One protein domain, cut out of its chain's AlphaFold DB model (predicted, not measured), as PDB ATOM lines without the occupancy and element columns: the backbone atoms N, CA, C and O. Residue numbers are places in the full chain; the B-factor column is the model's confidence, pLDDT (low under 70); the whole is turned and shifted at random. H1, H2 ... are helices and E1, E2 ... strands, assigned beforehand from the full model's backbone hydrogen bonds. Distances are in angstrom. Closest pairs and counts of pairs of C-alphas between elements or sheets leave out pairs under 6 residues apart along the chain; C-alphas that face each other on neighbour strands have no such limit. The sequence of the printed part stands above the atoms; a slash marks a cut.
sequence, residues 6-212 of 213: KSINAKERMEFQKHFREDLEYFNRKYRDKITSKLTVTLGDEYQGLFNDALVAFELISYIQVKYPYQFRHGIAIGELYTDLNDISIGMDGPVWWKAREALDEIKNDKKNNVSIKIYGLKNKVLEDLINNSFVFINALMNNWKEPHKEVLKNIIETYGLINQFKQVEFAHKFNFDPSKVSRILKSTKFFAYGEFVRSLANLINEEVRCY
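This is residues 6 to 212 of the 213 residues of an uncharacterized protein of Bacilli bacterium (UniProt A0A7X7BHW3). Helix H2 runs through the middle of a helix-rich body, with H4 and H8 side by side along one side and the E1 to E2 hairpin, with H1 packed on E1, on the opposite side. A separate small pair of parallel strands, E3 and E4, has H3 packed on both strands and H4 on E4, while H5, H6 and H7 cluster at one end of the longest axis. The printed part has 207 residues, with eight named helices and four named strands in the order H1 E1 E2 H2 E3 H3 E4 H4 H5 H6 H7 H8, and its class is mostly helix. It is compact, with a radius of gyration of the C-alphas of 17.3 A and spans of 52 by 42 by 38 A.

H1, residues 10 to 30, is 30.2 A long and begins at C-alpha 10 (15.527, 33.152, -6.786). E1 is residues 35 to 41, 15.0 A, and E2 is residues 47 to 51. H2 is residues 54 to 67, 19.9 A, E3 residues 74 to 77, H3 residues 95 to 109, 20.8 A, and E4 residues 117 to 120. H4 is residues 125 to 143, 27.0 A, H5 residues 147 to 160, 19.8 A, H6 residues 168 to 174 and H7 residues 179 to 189. H8, residues 191 to 210, is 28.3 A long and ends at C-alpha 210 (35.447, 12.239, -39.882).

The closest C-alphas of H1 and E1, those of Leu 24 and Leu 39, are 5.8 A apart. E1 and E2 form an antiparallel hairpin, with N 36 and O 50 at 2.9 A, within hydrogen-bond range. H2 touches H8 with residues 54 to 58 alone, the closest C-alphas being those of Ala 54 and Ala 202, 4.9 A. H2 also touches H5, closest at Val 66 and Lys 150, C-alphas 4.9 A apart, at a tilt of 37 degrees, only just steep. E3, H3 and E4 make a strand-helix-strand unit, two parallel neighbour strands with a helix between along the chain, and its crossover is left-handed; N 76 and O 118 are 2.8 A apart, within hydrogen-bond range. The closest C-alphas of H3 and E3, Ala 100 and Gly 75, are 4.5 A apart, and those of H4 and E4, Asn 132 and Lys 118, 5.7 A. H4 and H8 are close but not clearly touching, at a shallow tilt of 24 degrees, opposite ways, with the C-alphas of Ile 131 and Leu 201 closest, 6.7 A. H7 touches H5, closest C-alphas Ile 185 and His 149, 5.9 A, and H6, closest C-alphas Pro 179 and Ala 172, 5.2 A. Helix packing is mostly crossed: of 4 pairs of helices that touch, 0 are at a shallow tilt. In H1, H2, H3, H4, H6, H7 and H8 every O i to N i+4 pair is within hydrogen-bond range; in H5, 8 of 10 are.

The C-alphas farthest apart, those of Tyr 82 and Ser 180, are 52.2 A apart. The printed part has no cut. The link from E3 to H3, residues 78 to 94, is long. The mean pLDDT of the printed part is 92.8; residues 6 to 7, 113 and 212 are under 70.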
ATOM      1  N   LYS A   6      12.768  30.146 -15.011       65.81
ATOM      2  CA  LYS A   6      12.202  31.399 -14.479       65.81
ATOM      3  C   LYS A   6      11.109  31.195 -13.422       65.81
ATOM      4  O   LYS A   6      10.740  32.157 -12.761       65.81
ATOM      5  N   SER A   7      10.583  29.978 -13.280       69.62
ATOM      6  CA  SER A   7       9.569  29.624 -12.277       69.62
ATOM      7  C   SER A   7      10.177  29.108 -10.967       69.62
ATOM      8  O   SER A   7       9.447  28.913  -9.999       69.62
ATOM      9  N   ILE A   8      11.493  28.877 -10.937       74.38
ATOM     10  CA  ILE A   8      12.245  28.491  -9.738       74.38
ATOM     11  C   ILE A   8      12.430  29.739  -8.869       74.38
ATOM     12  O   ILE A   8      12.699  30.824  -9.396       74.38
ATOM     13  N   ASN A   9      12.300  29.610  -7.544       82.88
ATOM     14  CA  ASN A   9      12.543  30.751  -6.663       82.88
ATOM     15  C   ASN A   9      14.003  31.239  -6.786       82.88
ATOM     16  O   ASN A   9      14.909  30.491  -7.157       82.88
ATOM     17  N   ALA A  10      14.238  32.521  -6.500       80.88
ATOM     18  CA  ALA A  10      15.527  33.152  -6.786       80.88
ATOM     19  C   ALA A  10      16.709  32.471  -6.069       80.88
ATOM     20  O   ALA A  10      17.781  32.339  -6.658       80.88
ATOM     21  N   LYS A  11      16.507  32.003  -4.832       83.44
ATOM     22  CA  LYS A  11      17.558  31.372  -4.027       83.44
ATOM     23  C   LYS A  11      17.947  29.999  -4.580       83.44
ATOM     24  O   LYS A  11      19.122  29.771  -4.850       83.44
ATOM     25  N   GLU A  12      16.968  29.130  -4.824       83.50
ATOM     26  CA  GLU A  12      17.183  27.806  -5.425       83.50
ATOM     27  C   GLU A  12      17.827  27.920  -6.806       83.50
ATOM     28  O   GLU A  12      18.750  27.177  -7.132       83.50
ATOM     29  N   ARG A  13      17.395  28.898  -7.612       81.88
ATOM     30  CA  ARG A  13      17.979  29.145  -8.933       81.88
ATOM     31  C   ARG A  13      19.454  29.540  -8.843       81.88
ATOM     32  O   ARG A  13      20.249  29.080  -9.660       81.88
ATOM     33  N   MET A  14      19.825  30.382  -7.877       84.31
ATOM     34  CA  MET A  14      21.221  30.785  -7.666       84.31
ATOM     35  C   MET A  14      22.098  29.611  -7.224       84.31
ATOM     36  O   MET A  14      23.191  29.436  -7.767       84.31
ATOM     37  N   GLU A  15      21.623  28.799  -6.277       87.31
ATOM     38  CA  GLU A  15      22.333  27.602  -5.805       87.31
ATOM     39  C   GLU A  15      22.517  26.587  -6.936       87.31
ATOM     40  O   GLU A  15      23.635  26.135  -7.192       87.31
ATOM     41  N   PHE A  16      21.452  26.313  -7.694       88.44
ATOM     42  CA  PHE A  16      21.516  25.474  -8.885       88.44
ATOM     43  C   PHE A  16      22.542  26.002  -9.898       88.44
ATOM     44  O   PHE A  16      23.406  25.248 -10.334       88.44
ATOM     45  N   GLN A  17      22.495  27.290 -10.260       87.38
ATOM     46  CA  GLN A  17      23.423  27.858 -11.245       87.38
ATOM     47  C   GLN A  17      24.880  27.789 -10.788       87.38
ATOM     48  O   GLN A  17      25.774  27.623 -11.618       87.38
ATOM     49  N   LYS A  18      25.136  27.942  -9.484       90.75
ATOM     50  CA  LYS A  18      26.477  27.789  -8.921       90.75
ATOM     51  C   LYS A  18      26.984  26.359  -9.125       90.75
ATOM     52  O   LYS A  18      28.023  26.190  -9.756       90.75
ATOM     53  N   HIS A  19      26.224  25.360  -8.684       92.19
ATOM     54  CA  HIS A  19      26.607  23.952  -8.836       92.19
ATOM     55  C   HIS A  19      26.699  23.512 -10.296       92.19
ATOM     56  O   HIS A  19      27.603  22.769 -10.669       92.19
ATOM     57  N   PHE A  20      25.811  24.023 -11.144       93.56
ATOM     58  CA  PHE A  20      25.839  23.725 -12.567       93.56
ATOM     59  C   PHE A  20      27.117  24.249 -13.227       93.56
ATOM     60  O   PHE A  20      27.746  23.527 -13.992       93.56
ATOM     61  N   ARG A  21      27.565  25.466 -12.886       94.31
ATOM     62  CA  ARG A  21      28.858  25.986 -13.362       94.31
ATOM     63  C   ARG A  21      30.039  25.150 -12.865       94.31
ATOM     64  O   ARG A  21      30.908  24.826 -13.668       94.31
ATOM     65  N   GLU A  22      30.043  24.765 -11.589       95.38
ATOM     66  CA  GLU A  22      31.084  23.900 -11.009       95.38
ATOM     67  C   GLU A  22      31.189  22.558 -11.759       95.38
ATOM     68  O   GLU A  22      32.292  22.082 -12.038       95.38
ATOM     69  N   ASP A  23      30.053  21.983 -12.159       95.69
ATOM     70  CA  ASP A  23      30.016  20.754 -12.953       95.69
ATOM     71  C   ASP A  23      30.535  20.943 -14.374       95.69
ATOM     72  O   ASP A  23      31.318  20.123 -14.853       95.69
ATOM     73  N   LEU A  24      30.132  22.017 -15.059       96.44
ATOM     74  CA  LEU A  24      30.644  22.307 -16.400       96.44
ATOM     75  C   LEU A  24      32.163  22.509 -16.369       96.44
ATOM     76  O   LEU A  24      32.872  21.995 -17.232       96.44
ATOM     77  N   GLU A  25      32.687  23.189 -15.349       96.81
ATOM     78  CA  GLU A  25      34.128  23.321 -15.137       96.81
ATOM     79  C   GLU A  25      34.811  21.979 -14.853       96.81
ATOM     80  O   GLU A  25      35.907  21.726 -15.360       96.81
ATOM     81  N   TYR A  26      34.184  21.106 -14.063       96.12
ATOM     82  CA  TYR A  26      34.676  19.749 -13.847       96.12
ATOM     83  C   TYR A  26      34.760  18.968 -15.165       96.12
ATOM     84  O   TYR A  26      35.812  18.392 -15.449       96.12
ATOM     85  N   PHE A  27      33.720  19.009 -16.002       96.62
ATOM     86  CA  PHE A  27      33.723  18.366 -17.320       96.62
ATOM     87  C   PHE A  27      34.777  18.972 -18.251       96.62
ATOM     88  O   PHE A  27      35.527  18.221 -18.872       96.62
ATOM     89  N   ASN A  28      34.916  20.301 -18.282       97.69
ATOM     90  CA  ASN A  28      35.966  20.991 -19.040       97.69
ATOM     91  C   ASN A  28      37.375  20.520 -18.648       97.69
ATOM     92  O   ASN A  28      38.248  20.411 -19.507       97.69
ATOM     93  N   ARG A  29      37.615  20.237 -17.359       97.00
ATOM     94  CA  ARG A  29      38.900  19.699 -16.883       97.00
ATOM     95  C   ARG A  29      39.058  18.213 -17.197       97.00
ATOM     96  O   ARG A  29      40.108  17.818 -17.690       97.00
ATOM     97  N   LYS A  30      38.033  17.400 -16.916       95.56
ATOM     98  CA  LYS A  30      38.042  15.938 -17.114       95.56
ATOM     99  C   LYS A  30      38.214  15.561 -18.586       95.56
ATOM    100  O   LYS A  30      38.919  14.606 -18.889       95.56
ATOM    101  N   TYR A  31      37.598  16.328 -19.481       96.00
ATOM    102  CA  TYR A  31      37.534  16.062 -20.915       96.00
ATOM    103  C   TYR A  31      38.223  17.143 -21.750       96.00
ATOM    104  O   TYR A  31      37.787  17.438 -22.860       96.00
ATOM    105  N   ARG A  32      39.311  17.727 -21.232       96.00
ATOM    106  CA  ARG A  32      40.034  18.831 -21.883       96.00
ATOM    107  C   ARG A  32      40.397  18.539 -23.342       96.00
ATOM    108  O   ARG A  32      40.205  19.399 -24.187       96.00
ATOM    109  N   ASP A  33      40.866  17.330 -23.637       96.50
ATOM    110  CA  ASP A  33      41.291  16.955 -24.996       96.50
ATOM    111  C   ASP A  33      40.107  16.641 -25.926       96.50
ATOM    112  O   ASP A  33      40.277  16.464 -27.134       96.50
ATOM    113  N   LYS A  34      38.899  16.550 -25.360       96.88
ATOM    114  CA  LYS A  34      37.663  16.180 -26.053       96.88
ATOM    115  C   LYS A  34      36.667  17.333 -26.217       96.88
ATOM    116  O   LYS A  34      35.664  17.203 -26.920       96.88
ATOM    117  N   ILE A  35      36.953  18.463 -25.574       97.00
ATOM    118  CA  ILE A  35      36.164  19.690 -25.611       97.00
ATOM    119  C   ILE A  35      36.994  20.753 -26.326       97.00
ATOM    120  O   ILE A  35      37.938  21.306 -25.768       97.00
ATOM    121  N   THR A  36      36.628  21.032 -27.574       95.12
ATOM    122  CA  THR A  36      37.302  21.999 -28.448       95.12
ATOM    123  C   THR A  36      37.083  23.438 -27.982       95.12
ATOM    124  O   THR A  36      37.976  24.266 -28.096       95.12
ATOM    125  N   SER A  37      35.903  23.735 -27.431       96.25
ATOM    126  CA  SER A  37      35.595  25.023 -26.806       96.25
ATOM    127  C   SER A  37      34.787  24.788 -25.538       96.25
ATOM    128  O   SER A  37      33.795  24.048 -25.547       96.25
ATOM    129  N   LYS A  38      35.232  25.405 -24.441       97.50
ATOM    130  CA  LYS A  38      34.776  25.110 -23.082       97.50
ATOM    131  C   LYS A  38      33.280  25.324 -22.925       97.50
ATOM    132  O   LYS A  38      32.724  26.344 -23.339       97.50
ATOM    133  N   LEU A  39      32.675  24.382 -22.208       97.25
ATOM    134  CA  LEU A  39      31.314  24.467 -21.712       97.25
ATOM    135  C   LEU A  39      31.146  25.710 -20.850       97.25
ATOM    136  O   LEU A  39      31.922  25.930 -19.918       97.25
ATOM    137  N   THR A  40      30.112  26.493 -21.137       94.81
ATOM    138  CA  THR A  40      29.803  27.713 -20.395       94.81
ATOM    139  C   THR A  40      28.304  27.976 -20.353       94.81
ATOM    140  O   THR A  40      27.564  27.583 -21.258       94.81
ATOM    141  N   VAL A  41      27.854  28.644 -19.290       92.25
ATOM    142  CA  VAL A  41      26.479  29.140 -19.160       92.25
ATOM    143  C   VAL A  41      26.371  30.474 -19.896       92.25
ATOM    144  O   VAL A  41      27.217  31.347 -19.707       92.25
ATOM    145  N   THR A  42      25.326  30.650 -20.700       85.94
ATOM    146  CA  THR A  42      25.089  31.875 -21.480       85.94
ATOM    147  C   THR A  42      23.929  32.685 -20.904       85.94
ATOM    148  O   THR A  42      24.122  33.397 -19.920       85.94
ATOM    149  N   LEU A  43      22.712  32.572 -21.448       75.38
ATOM    150  CA  LEU A  43      21.522  33.365 -21.087       75.38
ATOM    151  C   LEU A  43      20.914  32.996 -19.710       75.38
ATOM    152  O   LEU A  43      19.718  33.130 -19.466       75.38
ATOM    153  N   GLY A  44      21.748  32.548 -18.771       73.31
ATOM    154  CA  GLY A  44      21.409  32.185 -17.395       73.31
ATOM    155  C   GLY A  44      20.809  30.787 -17.243       73.31
ATOM    156  O   GLY A  44      21.082  30.120 -16.248       73.31
ATOM    157  N   ASP A  45      20.000  30.334 -18.194       79.44
ATOM    158  CA  ASP A  45      19.402  28.993 -18.230       79.44
ATOM    159  C   ASP A  45      19.744  28.196 -19.494       79.44
ATOM    160  O   ASP A  45      19.208  27.115 -19.745       79.44
ATOM    161  N   GLU A  46      20.687  28.716 -20.268       90.50
ATOM    162  CA  GLU A  46      21.277  28.060 -21.418       90.50
ATOM    163  C   GLU A  46      22.749  27.782 -21.158       90.50
ATOM    164  O   GLU A  46      23.423  28.493 -20.407       90.50
ATOM    165  N   TYR A  47      23.243  26.727 -21.788       95.12
ATOM    166  CA  TYR A  47      24.652  26.397 -21.798       95.12
ATOM    167  C   TYR A  47      25.023  25.866 -23.170       95.12
ATOM    168  O   TYR A  47      24.171  25.347 -23.897       95.12
ATOM    169  N   GLN A  48      26.294  26.007 -23.512       95.75
ATOM    170  CA  GLN A  48      26.822  25.557 -24.787       95.75
ATOM    171  C   GLN A  48      28.292  25.172 -24.660       95.75
ATOM    172  O   GLN A  48      28.985  25.638 -23.758       95.75
ATOM    173  N   GLY A  49      28.746  24.306 -25.560       96.69
ATOM    174  CA  GLY A  49      30.101  23.763 -25.628       96.69
ATOM    175  C   GLY A  49      30.356  23.210 -27.025       96.69
ATOM    176  O   GLY A  49      29.399  22.886 -27.728       96.69
ATOM    177  N   LEU A  50      31.622  23.122 -27.429       96.75
ATOM    178  CA  LEU A  50      32.013  22.450 -28.668       96.75
ATOM    179  C   LEU A  50      32.847  21.218 -28.327       96.75
ATOM    180  O   LEU A  50      33.785  21.304 -27.537       96.75
ATOM    181  N   PHE A  51      32.511  20.089 -28.937       96.50
ATOM    182  CA  PHE A  51      33.136  18.795 -28.681       96.50
ATOM    183  C   PHE A  51      33.770  18.265 -29.963       96.50
ATOM    184  O   PHE A  51      33.227  18.475 -31.045       96.50
ATOM    185  N   ASN A  52      34.873  17.533 -29.829       95.00
ATOM    186  CA  ASN A  52      35.446  16.729 -30.917       95.00
ATOM    187  C   ASN A  52      35.143  15.224 -30.748       95.00
ATOM    188  O   ASN A  52      35.674  14.389 -31.477       95.00
ATOM    189  N   ASP A  53      34.303  14.879 -29.765       96.50
ATOM    190  CA  ASP A  53      33.925  13.510 -29.438       96.50
ATOM    191  C   ASP A  53      32.475  13.461 -28.940       96.50
ATOM    192  O   ASP A  53      32.143  13.958 -27.856       96.50
ATOM    193  N   ALA A  54      31.598  12.853 -29.739       97.38
ATOM    194  CA  ALA A  54      30.176  12.751 -29.436       97.38
ATOM    195  C   ALA A  54      29.886  11.948 -28.156       97.38
ATOM    196  O   ALA A  54      28.888  12.212 -27.483       97.38
ATOM    197  N   LEU A  55      30.753  11.001 -27.769       97.44
ATOM    198  CA  LEU A  55      30.543  10.204 -26.558       97.44
ATOM    199  C   LEU A  55      30.644  11.079 -25.306       97.44
ATOM    200  O   LEU A  55      29.851  10.922 -24.379       97.44
ATOM    201  N   VAL A  56      31.579  12.032 -25.297       97.06
ATOM    202  CA  VAL A  56      31.740  12.987 -24.192       97.06
ATOM    203  C   VAL A  56      30.535  13.921 -24.098       97.06
ATOM    204  O   VAL A  56      30.054  14.190 -22.994       97.06
ATOM    205  N   ALA A  57      30.003  14.374 -25.238       96.94
ATOM    206  CA  ALA A  57      28.783  15.176 -25.266       96.94
ATOM    207  C   ALA A  57      27.590  14.405 -24.671       96.94
ATOM    208  O   ALA A  57      26.862  14.938 -23.831       96.94
ATOM    209  N   PHE A  58      27.414  13.134 -25.043       96.62
ATOM    210  CA  PHE A  58      26.345  12.310 -24.480       96.62
ATOM    211  C   PHE A  58      26.552  11.979 -23.007       96.62
ATOM    212  O   PHE A  58      25.580  11.998 -22.258       96.62
ATOM    213  N   GLU A  59      27.784  11.752 -22.555       96.75
ATOM    214  CA  GLU A  59      28.057  11.548 -21.134       96.75
ATOM    215  C   GLU A  59      27.671  12.763 -20.288       96.75
ATOM    216  O   GLU A  59      27.031  12.601 -19.245       96.75
ATOM    217  N   LEU A  60      27.986  13.975 -20.754       96.88
ATOM    218  CA  LEU A  60      27.533  15.202 -20.104       96.88
ATOM    219  C   LEU A  60      26.003  15.267 -20.047       96.88
ATOM    220  O   LEU A  60      25.437  15.554 -18.991       96.88
ATOM    221  N   ILE A  61      25.322  14.983 -21.160       95.81
ATOM    222  CA  ILE A  61      23.856  15.013 -21.220       95.81
ATOM    223  C   ILE A  61      23.253  14.008 -20.232       95.81
ATOM    224  O   ILE A  61      22.375  14.375 -19.447       95.81
ATOM    225  N   SER A  62      23.750  12.768 -20.210       95.62
ATOM    226  CA  SER A  62      23.309  11.742 -19.264       95.62
ATOM    227  C   SER A  62      23.549  12.173 -17.821       95.62
ATOM    228  O   SER A  62      22.651  12.032 -16.991       95.62
ATOM    229  N   TYR A  63      24.730  12.727 -17.525       96.06
ATOM    230  CA  TYR A  63      25.084  13.233 -16.201       96.06
ATOM    231  C   TYR A  63      24.111  14.313 -15.728       96.06
ATOM    232  O   TYR A  63      23.560  14.214 -14.631       96.06
ATOM    233  N   ILE A  64      23.853  15.317 -16.567       94.44
ATOM    234  CA  ILE A  64      22.945  16.421 -16.254       94.44
ATOM    235  C   ILE A  64      21.530  15.893 -15.994       94.44
ATOM    236  O   ILE A  64      20.916  16.257 -14.989       94.44
ATOM    237  N   GLN A  65      21.032  14.997 -16.850       92.00
ATOM    238  CA  GLN A  65      19.677  14.450 -16.735       92.00
ATOM    239  C   GLN A  65      19.468  13.577 -15.489       92.00
ATOM    240  O   GLN A  65      18.356  13.534 -14.960       92.00
ATOM    241  N   VAL A  66      20.506  12.886 -14.995       94.25
ATOM    242  CA  VAL A  66      20.403  12.138 -13.728       94.25
ATOM    243  C   VAL A  66      20.671  13.006 -12.505       94.25
ATOM    244  O   VAL A  66      20.105  12.743 -11.451       94.25
ATOM    245  N   LYS A  67      21.533  14.022 -12.606       93.88
ATOM    246  CA  LYS A  67      21.937  14.830 -11.451       93.88
ATOM    247  C   LYS A  67      20.876  15.838 -11.045       93.88
ATOM    248  O   LYS A  67      20.696  16.074  -9.851       93.88
ATOM    249  N   TYR A  68      20.232  16.463 -12.021       91.25
ATOM    250  CA  TYR A  68      19.365  17.601 -11.774       91.25
ATOM    251  C   TYR A  68      17.887  17.212 -11.866       91.25
ATOM    252  O   TYR A  68      17.494  16.463 -12.760       91.25
ATOM    253  N   PRO A  69      17.031  17.749 -10.979       86.44
ATOM    254  CA  PRO A  69      15.597  17.466 -10.996       86.44
ATOM    255  C   PRO A  69      14.848  18.251 -12.087       86.44
ATOM    256  O   PRO A  69      13.634  18.114 -12.227       86.44
ATOM    257  N   TYR A  70      15.550  19.095 -12.847       87.06
ATOM    258  CA  TYR A  70      14.977  19.924 -13.900       87.06
ATOM    259  C   TYR A  70      15.011  19.206 -15.245       87.06
ATOM    260  O   TYR A  70      15.914  18.422 -15.529       87.06
ATOM    261  N   GLN A  71      14.045  19.513 -16.106       86.81
ATOM    262  CA  GLN A  71      14.086  19.069 -17.492       86.81
ATOM    263  C   GLN A  71      15.049  19.967 -18.279       86.81
ATOM    264  O   GLN A  71      14.968  21.194 -18.203       86.81
ATOM    265  N   PHE A  72      15.931  19.349 -19.057       91.56
ATOM    266  CA  PHE A  72      16.857  20.025 -19.965       91.56
ATOM    267  C   PHE A  72      16.511  19.650 -21.400       91.56
ATOM    268  O   PHE A  72      16.124  18.506 -21.634       91.56
ATOM    269  N   ARG A  73      16.686  20.569 -22.353       93.69
ATOM    270  CA  ARG A  73      16.694  20.233 -23.784       93.69
ATOM    271  C   ARG A  73      18.071  20.488 -24.378       93.69
ATOM    272  O   ARG A  73      18.748  21.455 -24.025       93.69
ATOM    273  N   HIS A  74      18.464  19.626 -25.300       96.12
ATOM    274  CA  HIS A  74      19.776  19.613 -25.922       96.12
ATOM    275  C   HIS A  74      19.609  19.585 -27.438       96.12
ATOM    276  O   HIS A  74      19.161  18.592 -28.003       96.12
ATOM    277  N   GLY A  75      19.952  20.689 -28.091       96.75
ATOM    278  CA  GLY A  75      20.153  20.714 -29.532       96.75
ATOM    279  C   GLY A  75      21.627  20.481 -29.805       96.75
ATOM    280  O   GLY A  75      22.475  21.219 -29.307       96.75
ATOM    281  N   ILE A  76      21.918  19.428 -30.549       97.75
ATOM    282  CA  ILE A  76      23.259  19.052 -30.983       97.75
ATOM    283  C   ILE A  76      23.341  19.366 -32.471       97.75
ATOM    284  O   ILE A  76      22.355  19.219 -33.196       97.75
ATOM    285  N   ALA A  77      24.505  19.786 -32.947       97.12
ATOM    286  CA  ALA A  77      24.693  19.925 -34.375       97.12
ATOM    287  C   ALA A  77      26.108  19.622 -34.841       97.12
ATOM    288  O   ALA A  77      27.074  19.778 -34.097       97.12
ATOM    289  N   ILE A  78      26.181  19.220 -36.106       96.25
ATOM    290  CA  ILE A  78      27.398  19.094 -36.894       96.25
ATOM    291  C   ILE A  78      27.369  20.195 -37.954       96.25
ATOM    292  O   ILE A  78      26.375  20.400 -38.663       96.25
ATOM    293  N   GLY A  79      28.464  20.928 -38.080       93.19
ATOM    294  CA  GLY A  79      28.578  21.966 -39.084       93.19
ATOM    295  C   GLY A  79      29.879  22.731 -38.972       93.19
ATOM    296  O   GLY A  79      30.653  22.545 -38.038       93.19
ATOM    297  N   GLU A  80      30.082  23.605 -39.944       92.56
ATOM    298  CA  GLU A  80      31.239  24.483 -39.998       92.56
ATOM    299  C   GLU A  80      31.113  25.626 -38.985       92.56
ATOM    300  O   GLU A  80      30.010  26.029 -38.582       92.56
ATOM    301  N   LEU A  81      32.270  26.153 -38.594       93.38
ATOM    302  CA  LEU A  81      32.409  27.455 -37.960       93.38
ATOM    303  C   LEU A  81      32.847  28.456 -39.026       93.38
ATOM    304  O   LEU A  81      33.744  28.171 -39.814       93.38
ATOM    305  N   TYR A  82      32.220  29.627 -39.042       93.69
ATOM    306  CA  TYR A  82      32.603  30.735 -39.926       93.69
ATOM    307  C   TYR A  82      33.516  31.747 -39.231       93.69
ATOM    308  O   TYR A  82      34.081  32.626 -39.876       93.69
ATOM    309  N   THR A  83      33.653  31.630 -37.914       92.50
ATOM    310  CA  THR A  83      34.555  32.427 -37.083       92.50
ATOM    311  C   THR A  83      35.712  31.574 -36.589       92.50
ATOM    312  O   THR A  83      35.578  30.354 -36.476       92.50
ATOM    313  N   ASP A  84      36.799  32.225 -36.182       91.62
ATOM    314  CA  ASP A  84      37.889  31.553 -35.480       91.62
ATOM    315  C   ASP A  84      37.395  30.840 -34.216       91.62
ATOM    316  O   ASP A  84      36.424  31.248 -33.564       91.62
ATOM    317  N   LEU A  85      38.089  29.759 -33.867       91.94
ATOM    318  CA  LEU A  85      37.820  29.019 -32.648       91.94
ATOM    319  C   LEU A  85      38.128  29.891 -31.423       91.94
ATOM    320  O   LEU A  85      39.182  30.516 -31.333       91.94
ATOM    321  N   ASN A  86      37.215  29.882 -30.454       90.81
ATOM    322  CA  ASN A  86      37.401  30.513 -29.154       90.81
ATOM    323  C   ASN A  86      37.518  29.437 -28.068       90.81
ATOM    324  O   ASN A  86      36.819  28.429 -28.119       90.81
ATOM    325  N   ASP A  87      38.365  29.666 -27.065       91.62
ATOM    326  CA  ASP A  87      38.515  28.790 -25.898       91.62
ATOM    327  C   ASP A  87      37.218  28.641 -25.094       91.62
ATOM    328  O   ASP A  87      37.006  27.626 -24.425       91.62
ATOM    329  N   ILE A  88      36.386  29.683 -25.085       91.69
ATOM    330  CA  ILE A  88      35.087  29.711 -24.418       91.69
ATOM    331  C   ILE A  88      34.020  29.731 -25.501       91.69
ATOM    332  O   ILE A  88      34.109  30.520 -26.440       91.69
ATOM    333  N   SER A  89      32.967  28.925 -25.341       91.69
ATOM    334  CA  SER A  89      31.886  28.848 -26.324       91.69
ATOM    335  C   SER A  89      31.001  30.090 -26.290       91.69
ATOM    336  O   SER A  89      29.856  29.999 -25.878       91.69
ATOM    337  N   ILE A  90      31.511  31.260 -26.674       89.94
ATOM    338  CA  ILE A  90      30.805  32.543 -26.793       89.94
ATOM    339  C   ILE A  90      31.413  33.310 -27.971       89.94
ATOM    340  O   ILE A  90      32.624  33.303 -28.166       89.94
ATOM    341  N   GLY A  91      30.571  34.002 -28.744       88.75
ATOM    342  CA  GLY A  91      31.030  34.876 -29.830       88.75
ATOM    343  C   GLY A  91      31.492  34.144 -31.092       88.75
ATOM    344  O   GLY A  91      32.080  34.777 -31.958       88.75
ATOM    345  N   MET A  92      31.219  32.842 -31.197       92.44
ATOM    346  CA  MET A  92      31.417  32.068 -32.421       92.44
ATOM    347  C   MET A  92      30.129  31.995 -33.239       92.44
ATOM    348  O   MET A  92      29.034  31.986 -32.668       92.44
ATOM    349  N   ASP A  93      30.268  31.892 -34.559       93.69
ATOM    350  CA  ASP A  93      29.145  31.807 -35.490       93.69
ATOM    351  C   ASP A  93      29.366  30.747 -36.577       93.69
ATOM    352  O   ASP A  93      30.496  30.363 -36.883       93.69
ATOM    353  N   GLY A  94      28.266  30.251 -37.139       94.94
ATOM    354  CA  GLY A  94      28.273  29.296 -38.244       94.94
ATOM    355  C   GLY A  94      27.169  28.238 -38.152       94.94
ATOM    356  O   GLY A  94      26.449  28.155 -37.146       94.94
ATOM    357  N   PRO A  95      27.041  27.387 -39.188       95.19
ATOM    358  CA  PRO A  95      26.018  26.348 -39.273       95.19
ATOM    359  C   PRO A  95      25.933  25.422 -38.058       95.19
ATOM    360  O   PRO A  95      24.837  24.956 -37.743       95.19
ATOM    361  N   VAL A  96      27.046  25.165 -37.359       94.62
ATOM    362  CA  VAL A  96      27.036  24.368 -36.119       94.62
ATOM    363  C   VAL A  96      26.159  25.003 -35.033       94.62
ATOM    364  O   VAL A  96      25.395  24.313 -34.366       94.62
ATOM    365  N   TRP A  97      26.175  26.329 -34.888       95.06
ATOM    366  CA  TRP A  97      25.370  27.021 -33.880       95.06
ATOM    367  C   TRP A  97      23.924  27.213 -34.330       95.06
ATOM    368  O   TRP A  97      23.003  27.051 -33.528       95.06
ATOM    369  N   TRP A  98      23.705  27.525 -35.610       96.31
ATOM    370  CA  TRP A  98      22.360  27.749 -36.154       96.31
ATOM    371  C   TRP A  98      21.509  26.483 -36.082       96.31
ATOM    372  O   TRP A  98      20.397  26.520 -35.561       96.31
ATOM    373  N   LYS A  99      22.065  25.345 -36.512       97.62
ATOM    374  CA  LYS A  99      21.375  24.049 -36.485       97.62
ATOM    375  C   LYS A  99      21.136  23.541 -35.063       97.62
ATOM    376  O   LYS A  99      20.094  22.953 -34.792       97.62
ATOM    377  N   ALA A 100      22.061  23.790 -34.130       96.75
ATOM    378  CA  ALA A 100      21.849  23.437 -32.725       96.75
ATOM    379  C   ALA A 100      20.670  24.225 -32.125       96.75
ATOM    380  O   ALA A 100      19.871  23.674 -31.364       96.75
ATOM    381  N   ARG A 101      20.522  25.504 -32.499       94.69
ATOM    382  CA  ARG A 101      19.368  26.328 -32.108       94.69
ATOM    383  C   ARG A 101      18.075  25.862 -32.769       94.69
ATOM    384  O   ARG A 101      17.075  25.735 -32.072       94.69
ATOM    385  N   GLU A 102      18.108  25.532 -34.056       96.38
ATOM    386  CA  GLU A 102      16.968  24.945 -34.771       96.38
ATOM    387  C   GLU A 102      16.481  23.656 -34.088       96.38
ATOM    388  O   GLU A 102      15.294  23.517 -33.790       96.38
ATOM    389  N   ALA A 103      17.406  22.760 -33.728       96.44
ATOM    390  CA  ALA A 103      17.098  21.545 -32.979       96.44
ATOM    391  C   ALA A 103      16.439  21.854 -31.620       96.44
ATOM    392  O   ALA A 103      15.460  21.205 -31.248       96.44
ATOM    393  N   LEU A 104      16.927  22.860 -30.883       93.81
ATOM    394  CA  LEU A 104      16.303  23.302 -29.628       93.81
ATOM    395  C   LEU A 104      14.887  23.843 -29.839       93.81
ATOM    396  O   LEU A 104      13.991  23.530 -29.049       93.81
ATOM    397  N   ASP A 105      14.682  24.661 -30.864       93.31
ATOM    398  CA  ASP A 105      13.384  25.270 -31.144       93.31
ATOM    399  C   ASP A 105      12.354  24.227 -31.573       93.31
ATOM    400  O   ASP A 105      11.199  24.282 -31.143       93.31
ATOM    401  N   GLU A 106      12.772  23.198 -32.303       93.56
ATOM    402  CA  GLU A 106      11.892  22.080 -32.608       93.56
ATOM    403  C   GLU A 106      11.511  21.276 -31.362       93.56
ATOM    404  O   GLU A 106      10.333  20.971 -31.175       93.56
ATOM    405  N   ILE A 107      12.455  21.010 -30.451       93.44
ATOM    406  CA  ILE A 107      12.132  20.348 -29.177       93.44
ATOM    407  C   ILE A 107      11.115  21.171 -28.366       93.44
ATOM    408  O   ILE A 107      10.232  20.610 -27.716       93.44
ATOM    409  N   LYS A 108      11.209  22.509 -28.381       89.62
ATOM    410  CA  LYS A 108      10.237  23.384 -27.698       89.62
ATOM    411  C   LYS A 108       8.835  23.279 -28.308       89.62
ATOM    412  O   LYS A 108       7.850  23.410 -27.575       89.62
ATOM    413  N   ASN A 109       8.751  23.053 -29.618       87.50
ATOM    414  CA  ASN A 109       7.500  22.990 -30.371       87.50
ATOM    415  C   ASN A 109       6.887  21.577 -30.419       87.50
ATOM    416  O   ASN A 109       5.666  21.451 -30.556       87.50
ATOM    417  N   ASP A 110       7.685  20.519 -30.244       82.12
ATOM    418  CA  ASP A 110       7.204  19.134 -30.192       82.12
ATOM    419  C   ASP A 110       6.551  18.809 -28.837       82.12
ATOM    420  O   ASP A 110       7.178  18.370 -27.870       82.12
ATOM    421  N   LYS A 111       5.231  19.004 -28.780       71.06
ATOM    422  CA  LYS A 111       4.402  18.654 -27.617       71.06
ATOM    423  C   LYS A 111       4.007  17.174 -27.558       71.06
ATOM    424  O   LYS A 111       3.383  16.778 -26.576       71.06
ATOM    425  N   LYS A 112       4.291  16.372 -28.591       71.44
ATOM    426  CA  LYS A 112       3.773  14.998 -28.719       71.44
ATOM    427  C   LYS A 112       4.762  13.954 -28.221       71.44
ATOM    428  O   LYS A 112       4.356  13.049 -27.500       71.44
ATOM    429  N   ASN A 113       6.038  14.087 -28.572       66.50
ATOM    430  CA  ASN A 113       7.010  13.012 -28.348       66.50
ATOM    431  C   ASN A 113       7.872  13.201 -27.090       66.50
ATOM    432  O   ASN A 113       8.728  12.364 -26.808       66.50
ATOM    433  N   ASN A 114       7.650  14.283 -26.327       72.06
ATOM    434  CA  ASN A 114       8.421  14.648 -25.129       72.06
ATOM    435  C   ASN A 114       9.937  14.473 -25.342       72.06
ATOM    436  O   ASN A 114      10.634  13.896 -24.504       72.06
ATOM    437  N   VAL A 115      10.426  14.906 -26.506       83.69
ATOM    438  CA  VAL A 115      11.839  14.821 -26.882       83.69
ATOM    439  C   VAL A 115      12.631  15.796 -26.015       83.69
ATOM    440  O   VAL A 115      12.128  16.842 -25.616       83.69
ATOM    441  N   SER A 116      13.869  15.448 -25.677       90.94
ATOM    442  CA  SER A 116      14.780  16.352 -24.964       90.94
ATOM    443  C   SER A 116      16.136  16.489 -25.646       90.94
ATOM    444  O   SER A 116      16.954  17.292 -25.211       90.94
ATOM    445  N   ILE A 117      16.372  15.729 -26.716       94.94
ATOM    446  CA  ILE A 117      17.615  15.735 -27.477       94.94
ATOM    447  C   ILE A 117      17.262  15.643 -28.961       94.94
ATOM    448  O   ILE A 117      16.484  14.772 -29.347       94.94
ATOM    449  N   LYS A 118      17.840  16.521 -29.775       96.31
ATOM    450  CA  LYS A 118      17.815  16.439 -31.239       96.31
ATOM    451  C   LYS A 118      19.191  16.759 -31.791       96.31
ATOM    452  O   LYS A 118      19.929  17.536 -31.185       96.31
ATOM    453  N   ILE A 119      19.512  16.171 -32.936       97.62
ATOM    454  CA  ILE A 119      20.745  16.422 -33.671       97.62
ATOM    455  C   ILE A 119      20.454  16.809 -35.115       97.62
ATOM    456  O   ILE A 119      19.615  16.172 -35.751       97.62
ATOM    457  N   TYR A 120      21.176  17.811 -35.621       97.62
ATOM    458  CA  TYR A 120      21.131  18.229 -37.024       97.62
ATOM    459  C   TYR A 120      22.504  18.452 -37.646       97.62
ATOM    460  O   TYR A 120      23.485  18.761 -36.980       97.62
ATOM    461  N   GLY A 121      22.557  18.357 -38.969       95.94
ATOM    462  CA  GLY A 121      23.735  18.679 -39.766       95.94
ATOM    463  C   GLY A 121      24.586  17.489 -40.188       95.94
ATOM    464  O   GLY A 121      25.628  17.705 -40.809       95.94
ATOM    465  N   LEU A 122      24.104  16.271 -39.949       95.94
ATOM    466  CA  LEU A 122      24.610  15.062 -40.584       95.94
ATOM    467  C   LEU A 122      24.291  15.119 -42.095       95.94
ATOM    468  O   LEU A 122      23.218  15.586 -42.508       95.94
ATOM    469  N   LYS A 123      25.253  14.712 -42.929       93.38
ATOM    470  CA  LYS A 123      25.149  14.596 -44.393       93.38
ATOM    471  C   LYS A 123      24.187  13.464 -44.745       93.38
ATOM    472  O   LYS A 123      23.351  13.617 -45.635       93.38
ATOM    473  N   ASN A 124      24.280  12.342 -44.037       95.25
ATOM    474  CA  ASN A 124      23.387  11.207 -44.186       95.25
ATOM    475  C   ASN A 124      22.084  11.455 -43.414       95.25
ATOM    476  O   ASN A 124      21.976  11.194 -42.218       95.25
ATOM    477  N   LYS A 125      21.056  11.920 -44.128       95.50
ATOM    478  CA  LYS A 125      19.750  12.228 -43.530       95.50
ATOM    479  C   LYS A 125      19.003  11.014 -42.989       95.50
ATOM    480  O   LYS A 125      18.309  11.137 -41.988       95.50
ATOM    481  N   VAL A 126      19.219   9.830 -43.560       96.88
ATOM    482  CA  VAL A 126      18.646   8.587 -43.017       96.88
ATOM    483  C   VAL A 126      19.272   8.253 -41.660       96.88
ATOM    484  O   VAL A 126      18.570   7.837 -40.739       96.88
ATOM    485  N   LEU A 127      20.584   8.460 -41.516       96.50
ATOM    486  CA  LEU A 127      21.280   8.284 -40.242       96.50
ATOM    487  C   LEU A 127      20.859   9.352 -39.220       96.50
ATOM    488  O   LEU A 127      20.602   9.013 -38.066       96.50
ATOM    489  N   GLU A 128      20.703  10.608 -39.646       97.50
ATOM    490  CA  GLU A 128      20.173  11.697 -38.811       97.50
ATOM    491  C   GLU A 128      18.795  11.360 -38.229       97.50
ATOM    492  O   GLU A 128      18.592  11.459 -37.015       97.50
ATOM    493  N   ASP A 129      17.872  10.889 -39.069       96.25
ATOM    494  CA  ASP A 129      16.534  10.473 -38.649       96.25
ATOM    495  C   ASP A 129      16.585   9.271 -37.703       96.25
ATOM    496  O   ASP A 129      15.883   9.238 -36.689       96.25
ATOM    497  N   LEU A 130      17.439   8.283 -37.985       96.81
ATOM    498  CA  LEU A 130      17.620   7.121 -37.116       96.81
ATOM    499  C   LEU A 130      18.140   7.522 -35.728       96.81
ATOM    500  O   LEU A 130      17.634   7.027 -34.717       96.81
ATOM    501  N   ILE A 131      19.121   8.425 -35.659       97.00
ATOM    502  CA  ILE A 131      19.672   8.924 -34.392       97.00
ATOM    503  C   ILE A 131      18.615   9.739 -33.637       97.00
ATOM    504  O   ILE A 131      18.399   9.509 -32.447       97.00
ATOM    505  N   ASN A 132      17.894  10.633 -34.316       96.06
ATOM    506  CA  ASN A 132      16.824  11.413 -33.691       96.06
ATOM    507  C   ASN A 132      15.699  10.518 -33.146       96.06
ATOM    508  O   ASN A 132      15.262  10.700 -32.008       96.06
ATOM    509  N   ASN A 133      15.287   9.494 -33.894       94.25
ATOM    510  CA  ASN A 133      14.325   8.499 -33.412       94.25
ATOM    511  C   ASN A 133      14.883   7.694 -32.229       94.25
ATOM    512  O   ASN A 133      14.163   7.408 -31.271       94.25
ATOM    513  N   SER A 134      16.181   7.387 -32.236       95.50
ATOM    514  CA  SER A 134      16.865   6.735 -31.115       95.50
ATOM    515  C   SER A 134      16.837   7.584 -29.839       95.50
ATOM    516  O   SER A 134      16.646   7.040 -28.746       95.50
ATOM    517  N   PHE A 135      16.938   8.913 -29.951       94.50
ATOM    518  CA  PHE A 135      16.795   9.812 -28.802       94.50
ATOM    519  C   PHE A 135      15.400   9.780 -28.180       94.50
ATOM    520  O   PHE A 135      15.294   9.900 -26.960       94.50
ATOM    521  N   VAL A 136      14.341   9.544 -28.963       91.88
ATOM    522  CA  VAL A 136      12.983   9.351 -28.421       91.88
ATOM    523  C   VAL A 136      12.951   8.145 -27.476       91.88
ATOM    524  O   VAL A 136      12.442   8.240 -26.356       91.88
ATOM    525  N   PHE A 137      13.564   7.025 -27.875       90.62
ATOM    526  CA  PHE A 137      13.651   5.825 -27.038       90.62
ATOM    527  C   PHE A 137      14.548   6.018 -25.812       90.62
ATOM    528  O   PHE A 137      14.195   5.561 -24.723       90.62
ATOM    529  N   ILE A 138      15.673   6.725 -25.959       91.75
ATOM    530  CA  ILE A 138      16.534   7.102 -24.829       91.75
ATOM    531  C   ILE A 138      15.744   7.924 -23.810       91.75
ATOM    532  O   ILE A 138      15.746   7.591 -22.625       91.75
ATOM    533  N   ASN A 139      15.004   8.937 -24.262       89.56
ATOM    534  CA  ASN A 139      14.169   9.752 -23.387       89.56
ATOM    535  C   ASN A 139      13.119   8.913 -22.656       89.56
ATOM    536  O   ASN A 139      12.941   9.057 -21.446       89.56
ATOM    537  N   ALA A 140      12.443   8.010 -23.367       88.94
ATOM    538  CA  ALA A 140      11.464   7.110 -22.766       88.94
ATOM    539  C   ALA A 140      12.093   6.201 -21.694       88.94
ATOM    540  O   ALA A 140      11.498   5.992 -20.635       88.94
ATOM    541  N   LEU A 141      13.308   5.691 -21.929       90.56
ATOM    542  CA  LEU A 141      14.036   4.885 -20.950       90.56
ATOM    543  C   LEU A 141      14.405   5.708 -19.709       90.56
ATOM    544  O   LEU A 141      14.156   5.263 -18.588       90.56
ATOM    545  N   MET A 142      14.963   6.902 -19.906       89.25
ATOM    546  CA  MET A 142      15.428   7.767 -18.820       89.25
ATOM    547  C   MET A 142      14.280   8.337 -17.985       89.25
ATOM    548  O   MET A 142      14.416   8.462 -16.771       89.25
ATOM    549  N   ASN A 143      13.110   8.578 -18.582       86.12
ATOM    550  CA  ASN A 143      11.906   8.989 -17.852       86.12
ATOM    551  C   ASN A 143      11.428   7.934 -16.833       86.12
ATOM    552  O   ASN A 143      10.749   8.275 -15.866       86.12
ATOM    553  N   ASN A 144      11.810   6.659 -16.994       87.50
ATOM    554  CA  ASN A 144      11.523   5.609 -16.010       87.50
ATOM    555  C   ASN A 144      12.516   5.596 -14.831       87.50
ATOM    556  O   ASN A 144      12.349   4.817 -13.883       87.50
ATOM    557  N   TRP A 145      13.575   6.411 -14.865       93.25
ATOM    558  CA  TRP A 145      14.583   6.451 -13.810       93.25
ATOM    559  C   TRP A 145      14.125   7.350 -12.662       93.25
ATOM    560  O   TRP A 145      14.147   8.575 -12.736       93.25
ATOM    561  N   LYS A 146      13.706   6.708 -11.572       92.56
ATOM    562  CA  LYS A 146      13.238   7.373 -10.350       92.56
ATOM    563  C   LYS A 146      14.408   7.956  -9.555       92.56
ATOM    564  O   LYS A 146      15.545   7.531  -9.737       92.56
ATOM    565  N   GLU A 147      14.125   8.843  -8.603       92.31
ATOM    566  CA  GLU A 147      15.155   9.474  -7.757       92.31
ATOM    567  C   GLU A 147      16.145   8.482  -7.105       92.31
ATOM    568  O   GLU A 147      17.351   8.694  -7.228       92.31
ATOM    569  N   PRO A 148      15.722   7.323  -6.549       91.81
ATOM    570  CA  PRO A 148      16.677   6.341  -6.026       91.81
ATOM    571  C   PRO A 148      17.601   5.736  -7.090       91.81
ATOM    572  O   PRO A 148      18.695   5.282  -6.766       91.81
ATOM    573  N   HIS A 149      17.156   5.679  -8.353       95.56
ATOM    574  CA  HIS A 149      17.996   5.252  -9.469       95.56
ATOM    575  C   HIS A 149      19.013   6.344  -9.793       95.56
ATOM    576  O   HIS A 149      20.205   6.063  -9.867       95.56
ATOM    577  N   LYS A 150      18.540   7.586  -9.945       95.12
ATOM    578  CA  LYS A 150      19.362   8.749 -10.296       95.12
ATOM    579  C   LYS A 150      20.513   8.974  -9.322       95.12
ATOM    580  O   LYS A 150      21.632   9.202  -9.767       95.12
ATOM    581  N   GLU A 151      20.271   8.818  -8.022       94.88
ATOM    582  CA  GLU A 151      21.303   8.920  -6.982       94.88
ATOM    583  C   GLU A 151      22.481   7.957  -7.234       94.88
ATOM    584  O   GLU A 151      23.649   8.347  -7.183       94.88
ATOM    585  N   VAL A 152      22.182   6.697  -7.560       96.69
ATOM    586  CA  VAL A 152      23.204   5.685  -7.861       96.69
ATOM    587  C   VAL A 152      23.864   5.963  -9.211       96.69
ATOM    588  O   VAL A 152      25.090   5.974  -9.303       96.69
ATOM    589  N   LEU A 153      23.067   6.223 -10.251       96.94
ATOM    590  CA  LEU A 153      23.565   6.425 -11.613       96.94
ATOM    591  C   LEU A 153      24.450   7.669 -11.738       96.94
ATOM    592  O   LEU A 153      25.471   7.606 -12.418       96.94
ATOM    593  N   LYS A 154      24.123   8.766 -11.044       95.69
ATOM    594  CA  LYS A 154      24.959   9.971 -10.993       95.69
ATOM    595  C   LYS A 154      26.371   9.638 -10.511       95.69
ATOM    596  O   LYS A 154      27.331   9.990 -11.186       95.69
ATOM    597  N   ASN A 155      26.501   8.935  -9.383       96.12
ATOM    598  CA  ASN A 155      27.809   8.580  -8.818       96.12
ATOM    599  C   ASN A 155      28.617   7.663  -9.751       96.12
ATOM    600  O   ASN A 155      29.842   7.775  -9.819       96.12
ATOM    601  N   ILE A 156      27.938   6.780 -10.492       96.81
ATOM    602  CA  ILE A 156      28.574   5.918 -11.498       96.81
ATOM    603  C   ILE A 156      29.106   6.753 -12.660       96.81
ATOM    604  O   ILE A 156      30.296   6.668 -12.956       96.81
ATOM    605  N   ILE A 157      28.258   7.579 -13.281       96.00
ATOM    606  CA  ILE A 157      28.635   8.399 -14.442       96.00
ATOM    607  C   ILE A 157      29.748   9.383 -14.064       96.00
ATOM    608  O   ILE A 157      30.724   9.528 -14.792       96.00
ATOM    609  N   GLU A 158      29.664  10.015 -12.894       93.81
ATOM    610  CA  GLU A 158      30.694  10.949 -12.432       93.81
ATOM    611  C   GLU A 158      32.061  10.262 -12.278       93.81
ATOM    612  O   GLU A 158      33.077  10.766 -12.762       93.81
ATOM    613  N   THR A 159      32.077   9.072 -11.665       94.06
ATOM    614  CA  THR A 159      33.313   8.360 -11.304       94.06
ATOM    615  C   THR A 159      33.922   7.594 -12.471       94.06
ATOM    616  O   THR A 159      35.131   7.647 -12.676       94.06
ATOM    617  N   TYR A 160      33.098   6.854 -13.209       94.88
ATOM    618  CA  TYR A 160      33.545   5.908 -14.230       94.88
ATOM    619  C   TYR A 160      33.148   6.345 -15.638       94.88
ATOM    620  O   TYR A 160      33.719   5.850 -16.597       94.88
ATOM    621  N   GLY A 161      32.221   7.284 -15.793       94.06
ATOM    622  CA  GLY A 161      31.617   7.587 -17.085       94.06
ATOM    623  C   GLY A 161      30.546   6.573 -17.483       94.06
ATOM    624  O   GLY A 161      30.143   5.717 -16.691       94.06
ATOM    625  N   LEU A 162      30.050   6.684 -18.714       93.06
ATOM    626  CA  LEU A 162      28.926   5.870 -19.196       93.06
ATOM    627  C   LEU A 162      29.295   4.422 -19.525       93.06
ATOM    628  O   LEU A 162      28.469   3.527 -19.348       93.06
ATOM    629  N   ILE A 163      30.501   4.204 -20.052       94.12
ATOM    630  CA  ILE A 163      30.858   2.943 -20.723       94.12
ATOM    631  C   ILE A 163      31.966   2.160 -20.021       94.12
ATOM    632  O   ILE A 163      32.209   1.003 -20.363       94.12
ATOM    633  N   ASN A 164      32.664   2.768 -19.060       90.94
ATOM    634  CA  ASN A 164      33.780   2.088 -18.419       90.94
ATOM    635  C   ASN A 164      33.278   1.042 -17.430       90.94
ATOM    636  O   ASN A 164      32.303   1.232 -16.700       90.94
ATOM    637  N   GLN A 165      33.992  -0.076 -17.393       90.50
ATOM    638  CA  GLN A 165      33.705  -1.145 -16.454       90.50
ATOM    639  C   GLN A 165      34.141  -0.750 -15.045       90.50
ATOM    640  O   GLN A 165      35.165  -0.102 -14.837       90.50
ATOM    641  N   PHE A 166      33.371  -1.200 -14.063       95.25
ATOM    642  CA  PHE A 166      33.680  -1.047 -12.651       95.25
ATOM    643  C   PHE A 166      33.143  -2.251 -11.884       95.25
ATOM    644  O   PHE A 166      32.188  -2.917 -12.296       95.25
ATOM    645  N   LYS A 167      33.745  -2.532 -10.731       96.25
ATOM    646  CA  LYS A 167      33.271  -3.593  -9.845       96.25
ATOM    647  C   LYS A 167      32.135  -3.061  -8.975       96.25
ATOM    648  O   LYS A 167      32.332  -2.166  -8.157       96.25
ATOM    649  N   GLN A 168      30.941  -3.632  -9.137       95.62
ATOM    650  CA  GLN A 168      29.718  -3.137  -8.488       95.62
ATOM    651  C   GLN A 168      29.798  -3.160  -6.954       95.62
ATOM    652  O   GLN A 168      29.332  -2.222  -6.317       95.62
ATOM    653  N   VAL A 169      30.419  -4.191  -6.367       96.56
ATOM    654  CA  VAL A 169      30.593  -4.314  -4.907       96.56
ATOM    655  C   VAL A 169      31.543  -3.241  -4.367       96.56
ATOM    656  O   VAL A 169      31.228  -2.586  -3.379       96.56
ATOM    657  N   GLU A 170      32.672  -3.007  -5.041       97.31
ATOM    658  CA  GLU A 170      33.633  -1.969  -4.641       97.31
ATOM    659  C   GLU A 170      33.015  -0.569  -4.756       97.31
ATOM    660  O   GLU A 170      33.149   0.245  -3.843       97.31
ATOM    661  N   PHE A 171      32.270  -0.303  -5.836       97.44
ATOM    662  CA  PHE A 171      31.494   0.929  -5.975       97.44
ATOM    663  C   PHE A 171      30.460   1.085  -4.852       97.44
ATOM    664  O   PHE A 171      30.378   2.153  -4.249       97.44
ATOM    665  N   ALA A 172      29.696   0.032  -4.552       97.44
ATOM    666  CA  ALA A 172      28.670   0.073  -3.520       97.44
ATOM    667  C   ALA A 172      29.270   0.456  -2.159       97.44
ATOM    668  O   ALA A 172      28.802   1.403  -1.535       97.44
ATOM    669  N   HIS A 173      30.368  -0.187  -1.754       97.06
ATOM    670  CA  HIS A 173      31.054   0.143  -0.503       97.06
ATOM    671  C   HIS A 173      31.627   1.565  -0.507       97.06
ATOM    672  O   HIS A 173      31.452   2.293   0.468       97.06
ATOM    673  N   LYS A 174      32.258   1.995  -1.611       97.12
ATOM    674  CA  LYS A 174      32.836   3.344  -1.743       97.12
ATOM    675  C   LYS A 174      31.803   4.455  -1.526       97.12
ATOM    676  O   LYS A 174      32.137   5.483  -0.949       97.12
ATOM    677  N   PHE A 175      30.572   4.252  -1.991       96.81
ATOM    678  CA  PHE A 175      29.491   5.239  -1.907       96.81
ATOM    679  C   PHE A 175      28.441   4.908  -0.836       96.81
ATOM    680  O   PHE A 175      27.375   5.515  -0.817       96.81
ATOM    681  N   ASN A 176      28.743   3.965   0.065       96.88
ATOM    682  CA  ASN A 176      27.859   3.533   1.148       96.88
ATOM    683  C   ASN A 176      26.454   3.097   0.671       96.88
ATOM    684  O   ASN A 176      25.436   3.362   1.314       96.88
ATOM    685  N   PHE A 177      26.395   2.428  -0.481       97.00
ATOM    686  CA  PHE A 177      25.199   1.765  -0.982       97.00
ATOM    687  C   PHE A 177      25.221   0.274  -0.653       97.00
ATOM    688  O   PHE A 177      26.270  -0.367  -0.616       97.00
ATOM    689  N   ASP A 178      24.034  -0.309  -0.521       96.62
ATOM    690  CA  ASP A 178      23.881  -1.759  -0.497       96.62
ATOM    691  C   ASP A 178      24.213  -2.369  -1.887       96.62
ATOM    692  O   ASP A 178      23.636  -1.935  -2.898       96.62
ATOM    693  N   PRO A 179      25.108  -3.376  -1.990       96.94
ATOM    694  CA  PRO A 179      25.475  -3.988  -3.272       96.94
ATOM    695  C   PRO A 179      24.292  -4.591  -4.046       96.94
ATOM    696  O   PRO A 179      24.260  -4.545  -5.283       96.94
ATOM    697  N   SER A 180      23.287  -5.122  -3.342       96.31
ATOM    698  CA  SER A 180      22.078  -5.667  -3.968       96.31
ATOM    699  C   SER A 180      21.179  -4.550  -4.516       96.31
ATOM    700  O   SER A 180      20.621  -4.695  -5.609       96.31
ATOM    701  N   LYS A 181      21.107  -3.389  -3.839       95.50
ATOM    702  CA  LYS A 181      20.448  -2.168  -4.345       95.50
ATOM    703  C   LYS A 181      21.105  -1.712  -5.647       95.50
ATOM    704  O   LYS A 181      20.381  -1.505  -6.619       95.50
ATOM    705  N   VAL A 182      22.436  -1.602  -5.686       97.38
ATOM    706  CA  VAL A 182      23.181  -1.215  -6.902       97.38
ATOM    707  C   VAL A 182      22.878  -2.176  -8.053       97.38
ATOM    708  O   VAL A 182      22.437  -1.738  -9.115       97.38
ATOM    709  N   SER A 183      23.018  -3.484  -7.821       96.69
ATOM    710  CA  SER A 183      22.768  -4.516  -8.839       96.69
ATOM    711  C   SER A 183      21.336  -4.454  -9.390       96.69
ATOM    712  O   SER A 183      21.113  -4.499 -10.602       96.69
ATOM    713  N   ARG A 184      20.343  -4.304  -8.501       97.25
ATOM    714  CA  ARG A 184      18.927  -4.191  -8.878       97.25
ATOM    715  C   ARG A 184      18.655  -2.937  -9.703       97.25
ATOM    716  O   ARG A 184      17.911  -3.030 -10.676       97.25
ATOM    717  N   ILE A 185      19.246  -1.800  -9.331       96.81
ATOM    718  CA  ILE A 185      19.102  -0.539 -10.068       96.81
ATOM    719  C   ILE A 185      19.705  -0.671 -11.461       96.81
ATOM    720  O   ILE A 185      19.016  -0.391 -12.431       96.81
ATOM    721  N   LEU A 186      20.939  -1.166 -11.586       96.62
ATOM    722  CA  LEU A 186      21.590  -1.348 -12.888       96.62
ATOM    723  C   LEU A 186      20.765  -2.232 -13.832       96.62
ATOM    724  O   LEU A 186      20.647  -1.938 -15.024       96.62
ATOM    725  N   LYS A 187      20.153  -3.293 -13.292       96.12
ATOM    726  CA  LYS A 187      19.262  -4.177 -14.048       96.12
ATOM    727  C   LYS A 187      17.952  -3.487 -14.437       96.12
ATOM    728  O   LYS A 187      17.530  -3.612 -15.585       96.12
ATOM    729  N   SER A 188      17.298  -2.777 -13.513       95.44
ATOM    730  CA  SER A 188      15.996  -2.142 -13.769       95.44
ATOM    731  C   SER A 188      16.094  -0.952 -14.723       95.44
ATOM    732  O   SER A 188      15.196  -0.745 -15.536       95.44
ATOM    733  N   THR A 189      17.191  -0.199 -14.665       95.62
ATOM    734  CA  THR A 189      17.459   0.941 -15.552       95.62
ATOM    735  C   THR A 189      18.043   0.515 -16.892       95.62
ATOM    736  O   THR A 189      18.094   1.331 -17.810       95.62
ATOM    737  N   LYS A 190      18.467  -0.753 -17.013       96.38
ATOM    738  CA  LYS A 190      19.218  -1.287 -18.157       96.38
ATOM    739  C   LYS A 190      20.478  -0.460 -18.443       96.38
ATOM    740  O   LYS A 190      20.830  -0.261 -19.603       96.38
ATOM    741  N   PHE A 191      21.154   0.017 -17.395       96.19
ATOM    742  CA  PHE A 191      22.221   1.018 -17.506       96.19
ATOM    743  C   PHE A 191      23.342   0.625 -18.478       96.19
ATOM    744  O   PHE A 191      23.746   1.434 -19.304       96.19
ATOM    745  N   PHE A 192      23.801  -0.630 -18.444       95.88
ATOM    746  CA  PHE A 192      24.848  -1.085 -19.365       95.88
ATOM    747  C   PHE A 192      24.378  -1.112 -20.826       95.88
ATOM    748  O   PHE A 192      25.101  -0.667 -21.706       95.88
ATOM    749  N   ALA A 193      23.145  -1.561 -21.087       95.88
ATOM    750  CA  ALA A 193      22.582  -1.535 -22.438       95.88
ATOM    751  C   ALA A 193      22.378  -0.096 -22.937       95.88
ATOM    752  O   ALA A 193      22.604   0.188 -24.108       95.88
ATOM    753  N   TYR A 194      21.994   0.816 -22.040       96.38
ATOM    754  CA  TYR A 194      21.926   2.244 -22.328       96.38
ATOM    755  C   TYR A 194      23.296   2.814 -22.721       96.38
ATOM    756  O   TYR A 194      23.400   3.447 -23.768       96.38
ATOM    757  N   GLY A 195      24.343   2.554 -21.931       97.00
ATOM    758  CA  GLY A 195      25.701   3.024 -22.223       97.00
ATOM    759  C   GLY A 195      26.224   2.506 -23.566       97.00
ATOM    760  O   GLY A 195      26.747   3.277 -24.365       97.00
ATOM    761  N   GLU A 196      26.003   1.224 -23.861       97.19
ATOM    762  CA  GLU A 196      26.368   0.605 -25.141       97.19
ATOM    763  C   GLU A 196      25.608   1.190 -26.337       97.19
ATOM    764  O   GLU A 196      26.183   1.429 -27.404       97.19
ATOM    765  N   PHE A 197      24.319   1.471 -26.157       96.94
ATOM    766  CA  PHE A 197      23.511   2.115 -27.183       96.94
ATOM    767  C   PHE A 197      23.999   3.540 -27.467       96.94
ATOM    768  O   PHE A 197      24.249   3.886 -28.619       96.94
ATOM    769  N   VAL A 198      24.231   4.337 -26.419       96.75
ATOM    770  CA  VAL A 198      24.791   5.693 -26.533       96.75
ATOM    771  C   VAL A 198      26.170   5.674 -27.197       96.75
ATOM    772  O   VAL A 198      26.428   6.490 -28.080       96.75
ATOM    773  N   ARG A 199      27.036   4.714 -26.844       97.75
ATOM    774  CA  ARG A 199      28.344   4.518 -27.489       97.75
ATOM    775  C   ARG A 199      28.217   4.261 -28.985       97.75
ATOM    776  O   ARG A 199      28.983   4.813 -29.767       97.75
ATOM    777  N   SER A 200      27.247   3.443 -29.378       97.94
ATOM    778  CA  SER A 200      27.019   3.103 -30.783       97.94
ATOM    779  C   SER A 200      26.564   4.325 -31.585       97.94
ATOM    780  O   SER A 200      27.104   4.585 -32.656       97.94
ATOM    781  N   LEU A 201      25.643   5.128 -31.038       97.38
ATOM    782  CA  LEU A 201      25.229   6.395 -31.652       97.38
ATOM    783  C   LEU A 201      26.394   7.390 -31.748       97.38
ATOM    784  O   LEU A 201      26.569   8.029 -32.780       97.38
ATOM    785  N   ALA A 202      27.211   7.500 -30.695       97.75
ATOM    786  CA  ALA A 202      28.387   8.366 -30.696       97.75
ATOM    787  C   ALA A 202      29.397   7.963 -31.774       97.75
ATOM    788  O   ALA A 202      29.922   8.829 -32.466       97.75
ATOM    789  N   ASN A 203      29.647   6.661 -31.942       97.56
ATOM    790  CA  ASN A 203      30.543   6.159 -32.979       97.56
ATOM    791  C   ASN A 203      30.024   6.491 -34.378       97.56
ATOM    792  O   ASN A 203      30.797   6.999 -35.180       97.56
ATOM    793  N   LEU A 204      28.726   6.295 -34.638       96.88
ATOM    794  CA  LEU A 204      28.112   6.656 -35.921       96.88
ATOM    795  C   LEU A 204      28.284   8.149 -36.234       96.88
ATOM    796  O   LEU A 204      28.667   8.502 -37.344       96.88
ATOM    797  N   ILE A 205      28.064   9.021 -35.245       96.81
ATOM    798  CA  ILE A 205      28.264  10.469 -35.405       96.81
ATOM    799  C   ILE A 205      29.740  10.790 -35.647       96.81
ATOM    800  O   ILE A 205      30.060  11.531 -36.568       96.81
ATOM    801  N   ASN A 206      30.646  10.235 -34.839       96.31
ATOM    802  CA  ASN A 206      32.080  10.486 -34.957       96.31
ATOM    803  C   ASN A 206      32.636  10.000 -36.309       96.31
ATOM    804  O   ASN A 206      33.477  10.672 -36.899       96.31
ATOM    805  N   GLU A 207      32.185   8.845 -36.802       95.25
ATOM    806  CA  GLU A 207      32.532   8.330 -38.131       95.25
ATOM    807  C   GLU A 207      32.004   9.242 -39.231       95.25
ATOM    808  O   GLU A 207      32.750   9.588 -40.144       95.25
ATOM    809  N   GLU A 208      30.749   9.681 -39.124       92.50
ATOM    810  CA  GLU A 208      30.177  10.586 -40.109       92.50
ATOM    811  C   GLU A 208      30.926  11.920 -40.142       92.50
ATOM    812  O   GLU A 208      31.254  12.371 -41.232       92.50
ATOM    813  N   VAL A 209      31.263  12.501 -38.983       89.81
ATOM    814  CA  VAL A 209      32.042  13.748 -38.859       89.81
ATOM    815  C   VAL A 209      33.439  13.605 -39.464       89.81
ATOM    816  O   VAL A 209      33.870  14.499 -40.180       89.81
ATOM    817  N   ARG A 210      34.130  12.477 -39.260       88.38
ATOM    818  CA  ARG A 210      35.447  12.239 -39.882       88.38
ATOM    819  C   ARG A 210      35.395  12.188 -41.407       88.38
ATOM    820  O   ARG A 210      36.393  12.481 -42.039       88.38
ATOM    821  N   CYS A 211      34.253  11.850 -42.003       78.38
ATOM    822  CA  CYS A 211      34.058  11.930 -43.455       78.38
ATOM    823  C   CYS A 211      33.857  13.377 -43.968       78.38
ATOM    824  O   CYS A 211      33.499  13.575 -45.136       78.38
ATOM    825  N   TYR A 212      33.969  14.395 -43.105       67.25
ATOM    826  CA  TYR A 212      33.980  15.811 -43.494       67.25
ATOM    827  C   TYR A 212      35.400  16.354 -43.661       67.25
ATOM    828  O   TYR A 212      35.539  17.329 -44.399       67.25
TER     829      TYR A 212